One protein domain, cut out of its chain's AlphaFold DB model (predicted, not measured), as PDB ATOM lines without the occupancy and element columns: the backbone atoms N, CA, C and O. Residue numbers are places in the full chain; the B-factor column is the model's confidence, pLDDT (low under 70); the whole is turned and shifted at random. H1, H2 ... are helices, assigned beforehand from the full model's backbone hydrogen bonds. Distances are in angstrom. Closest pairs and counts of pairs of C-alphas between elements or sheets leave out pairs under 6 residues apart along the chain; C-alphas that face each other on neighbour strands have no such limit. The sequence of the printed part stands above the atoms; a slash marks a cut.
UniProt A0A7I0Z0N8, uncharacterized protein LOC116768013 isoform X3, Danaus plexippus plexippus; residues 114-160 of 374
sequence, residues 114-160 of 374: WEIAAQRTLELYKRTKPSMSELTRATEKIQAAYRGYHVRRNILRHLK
ATOM      1  N   TRP A 114     112.031 116.119 122.140       79.25
ATOM      2  CA  TRP A 114     111.699 117.251 121.275       79.25
ATOM      3  C   TRP A 114     111.546 116.844 119.806       79.25
ATOM      4  O   TRP A 114     110.730 117.443 119.109       79.25
ATOM      5  N   GLU A 115     112.262 115.818 119.341       81.06
ATOM      6  CA  GLU A 115     112.121 115.291 117.980       81.06
ATOM      7  C   GLU A 115     110.767 114.581 117.828       81.06
ATOM      8  O   GLU A 115     110.056 114.810 116.849       81.06
ATOM      9  N   ILE A 116     110.347 113.816 118.849       87.25
ATOM     10  CA  ILE A 116     109.009 113.198 118.913       87.25
ATOM     11  C   ILE A 116     107.923 114.280 118.851       87.25
ATOM     12  O   ILE A 116     106.958 114.163 118.090       87.25
ATOM     13  N   ALA A 117     108.073 115.342 119.649       84.94
ATOM     14  CA  ALA A 117     107.134 116.457 119.662       84.94
ATOM     15  C   ALA A 117     107.069 117.147 118.291       84.94
ATOM     16  O   ALA A 117     105.977 117.379 117.776       84.94
ATOM     17  N   ALA A 118     108.220 117.404 117.662       81.62
ATOM     18  CA  ALA A 118     108.290 117.992 116.329       81.62
ATOM     19  C   ALA A 118     107.602 117.113 115.272       81.62
ATOM     20  O   ALA A 118     106.835 117.625 114.455       81.62
ATOM     21  N   GLN A 119     107.807 115.792 115.317       82.38
ATOM     22  CA  GLN A 119     107.160 114.846 114.407       82.38
ATOM     23  C   GLN A 119     105.634 114.844 114.577       82.38
ATOM     24  O   GLN A 119     104.912 114.964 113.588       82.38
ATOM     25  N   ARG A 120     105.135 114.806 115.821       89.44
ATOM     26  CA  ARG A 120     103.696 114.919 116.138       89.44
ATOM     27  C   ARG A 120     103.105 116.229 115.621       89.44
ATOM     28  O   ARG A 120     102.020 116.231 115.043       89.44
ATOM     29  N   THR A 121     103.814 117.341 115.802       84.12
ATOM     30  CA  THR A 121     103.398 118.649 115.287       84.12
ATOM     31  C   THR A 121     103.347 118.655 113.755       84.12
ATOM     32  O   THR A 121     102.380 119.148 113.178       84.12
ATOM     33  N   LEU A 122     104.330 118.048 113.085       80.75
ATOM     34  CA  LEU A 122     104.362 117.926 111.627       80.75
ATOM     35  C   LEU A 122     103.222 117.044 111.086       80.75
ATOM     36  O   LEU A 122     102.603 117.384 110.081       80.75
ATOM     37  N   GLU A 123     102.908 115.931 111.753       87.12
ATOM     38  CA  GLU A 123     101.746 115.089 111.430       87.12
ATOM     39  C   GLU A 123     100.427 115.854 111.564       87.12
ATOM     40  O   GLU A 123      99.542 115.730 110.714       87.12
ATOM     41  N   LEU A 124     100.309 116.678 112.607       88.19
ATOM     42  CA  LEU A 124      99.144 117.527 112.820       88.19
ATOM     43  C   LEU A 124      99.007 118.545 111.683       88.19
ATOM     44  O   LEU A 124      97.918 118.688 111.134       88.19
ATOM     45  N   TYR A 125     100.116 119.148 111.238       82.81
ATOM     46  CA  TYR A 125     100.129 120.052 110.084       82.81
ATOM     47  C   TYR A 125      99.764 119.382 108.761       82.81
ATOM     48  O   TYR A 125      99.025 119.961 107.966       82.81
ATOM     49  N   LYS A 126     100.230 118.150 108.527       83.44
ATOM     50  CA  LYS A 126      99.839 117.372 107.342       83.44
ATOM     51  C   LYS A 126      98.329 117.128 107.298       83.44
ATOM     52  O   LYS A 126      97.745 117.153 106.218       83.44
ATOM     53  N   ARG A 127      97.701 116.911 108.460       92.38
ATOM     54  CA  ARG A 127      96.247 116.728 108.573       92.38
ATOM     55  C   ARG A 127      95.474 118.031 108.401       92.38
ATOM     56  O   ARG A 127      94.459 118.027 107.715       92.38
ATOM     57  N   THR A 128      95.925 119.122 109.016       92.44
ATOM     58  CA  THR A 128      95.155 120.374 109.061       92.44
ATOM     59  C   THR A 128      95.348 121.269 107.841       92.44
ATOM     60  O   THR A 128      94.493 122.115 107.612       92.44
ATOM     61  N   LYS A 129      96.420 121.078 107.050       91.88
ATOM     62  CA  LYS A 129      96.756 121.897 105.864       91.88
ATOM     63  C   LYS A 129      96.583 123.402 106.150       91.88
ATOM     64  O   LYS A 129      95.766 124.053 105.496       91.88
ATOM     65  N   PRO A 130      97.293 123.948 107.154       89.38
ATOM     66  CA  PRO A 130      97.122 125.343 107.545       89.38
ATOM     67  C   PRO A 130      97.481 126.286 106.395       89.38
ATOM     68  O   PRO A 130      98.196 125.921 105.456       89.38
ATOM     69  N   SER A 131      97.031 127.533 106.508       93.44
ATOM     70  CA  SER A 131      97.439 128.578 105.575       93.44
ATOM     71  C   SER A 131      98.953 128.838 105.654       93.44
ATOM     72  O   SER A 131      99.596 128.618 106.686       93.44
ATOM     73  N   MET A 132      99.545 129.325 104.560       87.94
ATOM     74  CA  MET A 132     100.996 129.555 104.484       87.94
ATOM     75  C   MET A 132     101.493 130.550 105.550       87.94
ATOM     76  O   MET A 132     102.582 130.383 106.092       87.94
ATOM     77  N   SER A 133     100.691 131.559 105.904       91.19
ATOM     78  CA  SER A 133     101.033 132.538 106.946       91.19
ATOM     79  C   SER A 133     101.072 131.915 108.347       91.19
ATOM     80  O   SER A 133     101.994 132.179 109.122       91.19
ATOM     81  N   GLU A 134     100.112 131.044 108.667       88.69
ATOM     82  CA  GLU A 134     100.086 130.287 109.923       88.69
ATOM     83  C   GLU A 134     101.262 129.316 110.016       88.69
ATOM     84  O   GLU A 134     101.857 129.180 111.087       88.69
ATOM     85  N   LEU A 135     101.635 128.690 108.894       84.38
ATOM     86  CA  LEU A 135     102.795 127.810 108.807       84.38
ATOM     87  C   LEU A 135     104.097 128.564 109.108       84.38
ATOM     88  O   LEU A 135     104.912 128.079 109.896       84.38
ATOM     89  N   THR A 136     104.280 129.762 108.546       86.12
ATOM     90  CA  THR A 136     105.453 130.607 108.819       86.12
ATOM     91  C   THR A 136     105.511 131.004 110.294       86.12
ATOM     92  O   THR A 136     106.508 130.731 110.964       86.12
ATOM     93  N   ARG A 137     104.408 131.529 110.849       89.88
ATOM     94  CA  ARG A 137     104.336 131.940 112.263       89.88
ATOM     95  C   ARG A 137     104.584 130.772 113.219       89.88
ATOM     96  O   ARG A 137     105.218 130.928 114.263       89.88
ATOM     97  N   ALA A 138     104.067 129.591 112.895       83.44
ATOM     98  CA  ALA A 138     104.323 128.384 113.665       83.44
ATOM     99  C   ALA A 138     105.786 127.945 113.590       83.44
ATOM    100  O   ALA A 138     106.376 127.601 114.613       83.44
ATOM    101  N   THR A 139     106.375 127.988 112.397       83.81
ATOM    102  CA  THR A 139     107.779 127.628 112.181       83.81
ATOM    103  C   THR A 139     108.700 128.531 112.998       83.81
ATOM    104  O   THR A 139     109.584 128.030 113.691       83.81
ATOM    105  N   GLU A 140     108.456 129.843 113.006       88.81
ATOM    106  CA  GLU A 140     109.198 130.806 113.830       88.81
ATOM    107  C   GLU A 140     109.092 130.484 115.325       88.81
ATOM    108  O   GLU A 140     110.106 130.448 116.027       88.81
ATOM    109  N   LYS A 141     107.885 130.165 115.816       89.50
ATOM    110  CA  LYS A 141     107.674 129.756 117.216       89.50
ATOM    111  C   LYS A 141     108.440 128.482 117.568       89.50
ATOM    112  O   LYS A 141     109.061 128.424 118.629       89.50
ATOM    113  N   ILE A 142     108.425 127.479 116.689       82.56
ATOM    114  CA  ILE A 142     109.162 126.222 116.880       82.56
ATOM    115  C   ILE A 142     110.669 126.495 116.920       82.56
ATOM    116  O   ILE A 142     111.356 126.019 117.824       82.56
ATOM    117  N   GLN A 143     111.189 127.307 115.995       85.62
ATOM    118  CA  GLN A 143     112.607 127.672 115.962       85.62
ATOM    119  C   GLN A 143     113.032 128.441 117.217       85.62
ATOM    120  O   GLN A 143     114.073 128.133 117.798       85.62
ATOM    121  N   ALA A 144     112.231 129.410 117.665       90.25
ATOM    122  CA  ALA A 144     112.495 130.164 118.887       90.25
ATOM    123  C   ALA A 144     112.500 129.249 120.123       90.25
ATOM    124  O   ALA A 144     113.429 129.303 120.933       90.25
ATOM    125  N   ALA A 145     111.513 128.352 120.233       86.94
ATOM    126  CA  ALA A 145     111.441 127.371 121.311       86.94
ATOM    127  C   ALA A 145     112.652 126.423 121.311       86.94
ATOM    128  O   ALA A 145     113.226 126.168 122.372       86.94
ATOM    129  N   TYR A 146     113.081 125.955 120.134       85.69
ATOM    130  CA  TYR A 146     114.249 125.086 119.975       85.69
ATOM    131  C   TYR A 146     115.549 125.786 120.386       85.69
ATOM    132  O   TYR A 146     116.307 125.256 121.202       85.69
ATOM    133  N   ARG A 147     115.781 127.016 119.902       89.31
ATOM    134  CA  ARG A 147     116.942 127.833 120.302       89.31
ATOM    135  C   ARG A 147     116.967 128.031 121.821       89.31
ATOM    136  O   ARG A 147     117.995 127.797 122.453       89.31
ATOM    137  N   GLY A 148     115.823 128.369 122.423       92.56
ATOM    138  CA  GLY A 148     115.697 128.535 123.874       92.56
ATOM    139  C   GLY A 148     115.924 127.240 124.666       92.56
ATOM    140  O   GLY A 148     116.580 127.255 125.709       92.56
ATOM    141  N   TYR A 149     115.419 126.102 124.182       90.06
ATOM    142  CA  TYR A 149     115.685 124.789 124.776       90.06
ATOM    143  C   TYR A 149     117.179 124.448 124.753       90.06
ATOM    144  O   TYR A 149     117.723 124.069 125.790       90.06
ATOM    145  N   HIS A 150     117.854 124.643 123.617       88.12
ATOM    146  CA  HIS A 150     119.274 124.327 123.474       88.12
ATOM    147  C   HIS A 150     120.147 125.165 124.419       88.12
ATOM    148  O   HIS A 150     121.013 124.625 125.108       88.12
ATOM    149  N   VAL A 151     119.872 126.470 124.524       94.00
ATOM    150  CA  VAL A 151     120.561 127.365 125.467       94.00
ATOM    151  C   VAL A 151     120.346 126.904 126.911       94.00
ATOM    152  O   VAL A 151     121.321 126.706 127.636       94.00
ATOM    153  N   ARG A 152     119.097 126.637 127.322       91.62
ATOM    154  CA  ARG A 152     118.794 126.138 128.678       91.62
ATOM    155  C   ARG A 152     119.467 124.801 128.973       91.62
ATOM    156  O   ARG A 152     120.021 124.633 130.053       91.62
ATOM    157  N   ARG A 153     119.462 123.858 128.027       89.12
ATOM    158  CA  ARG A 153     120.129 122.554 128.178       89.12
ATOM    159  C   ARG A 153     121.635 122.720 128.354       89.12
ATOM    160  O   ARG A 153     122.212 122.043 129.202       89.12
ATOM    161  N   ASN A 154     122.259 123.619 127.593       89.75
ATOM    162  CA  ASN A 154     123.691 123.875 127.700       89.75
ATOM    163  C   ASN A 154     124.042 124.524 129.049       89.75
ATOM    164  O   ASN A 154     124.913 124.036 129.764       89.75
ATOM    165  N   ILE A 155     123.279 125.540 129.465       93.62
ATOM    166  CA  ILE A 155     123.424 126.180 130.780       93.62
ATOM    167  C   ILE A 155     123.251 125.153 131.908       93.62
ATOM    168  O   ILE A 155     124.100 125.063 132.790       93.62
ATOM    169  N   LEU A 156     122.218 124.307 131.854       91.75
ATOM    170  CA  LEU A 156     121.998 123.248 132.845       91.75
ATOM    171  C   LEU A 156     123.115 122.199 132.850       91.75
ATOM    172  O   LEU A 156     123.447 121.681 133.911       91.75
ATOM    173  N   ARG A 157     123.717 121.879 131.699       89.38
ATOM    174  CA  ARG A 157     124.870 120.968 131.625       89.38
ATOM    175  C   ARG A 157     126.098 121.553 132.332       89.38
ATOM    176  O   ARG A 157     126.846 120.791 132.935       89.38
ATOM    177  N   HIS A 158     126.285 122.870 132.276       86.94
ATOM    178  CA  HIS A 158     127.384 123.559 132.959       86.94
ATOM    179  C   HIS A 158     127.092 123.852 134.440       86.94
ATOM    180  O   HIS A 158     128.010 123.806 135.253       86.94
ATOM    181  N   LEU A 159     125.828 124.101 134.801       90.00
ATOM    182  CA  LEU A 159     125.391 124.342 136.183       90.00
ATOM    183  C   LEU A 159     125.261 123.064 137.010       90.00
ATOM    184  O   LEU A 159     125.449 123.107 138.225       90.00
ATOM    185  N   LYS A 160     124.941 121.924 136.382       85.44
ATOM    186  CA  LYS A 160     125.039 120.617 137.036       85.44
ATOM    187  C   LYS A 160     126.508 120.389 137.351       85.44
ATOM    188  O   LYS A 160     127.260 119.911 136.501       85.44
TER     189      LYS A 160
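AT A GLANCE: This is residues 114 to 160 of the 374 residues of the protein "uncharacterized protein LOC116768013 isoform X3" of Danaus plexippus plexippus (UniProt A0A7I0Z0N8). A long helix, H2, and a shorter one, H1, make a slim U with unequal arms: the chain folds back between them at a tight link, and the far part of H2, residues 150 to 159, sticks out beyond H1 with Lys 160. The printed part has 47 residues, with two named helices in the order H1, H2 and no named strand; its class is all helix. It is loose, with a radius of gyration of the C-alphas of 13.6 A, and rod-like, spanning 42 by 20 by 6 A.

IN THESE COORDINATES: H2, residues 132 to 159, is 40.3 A long, from C-alpha 132 at (100.996, 129.555, 104.484) to C-alpha 159 at (125.391, 124.342, 136.183). H1, residues 114 to 128, is 20.8 A long and begins at C-alpha 114 at (111.699, 117.251, 121.275).

HOW THE PARTS SIT: H1 and H2 are near each other: their closest C-alphas are 8.3 A apart, and 8 pairs are within 10 A. In both helices every O i to N i+4 pair is within hydrogen-bond range.

THE WHOLE: The two C-alphas farthest apart, of Ser 131 and Lys 160, are 42.6 A apart. The printed part has no cut, and no printed residue is under 70 in pLDDT.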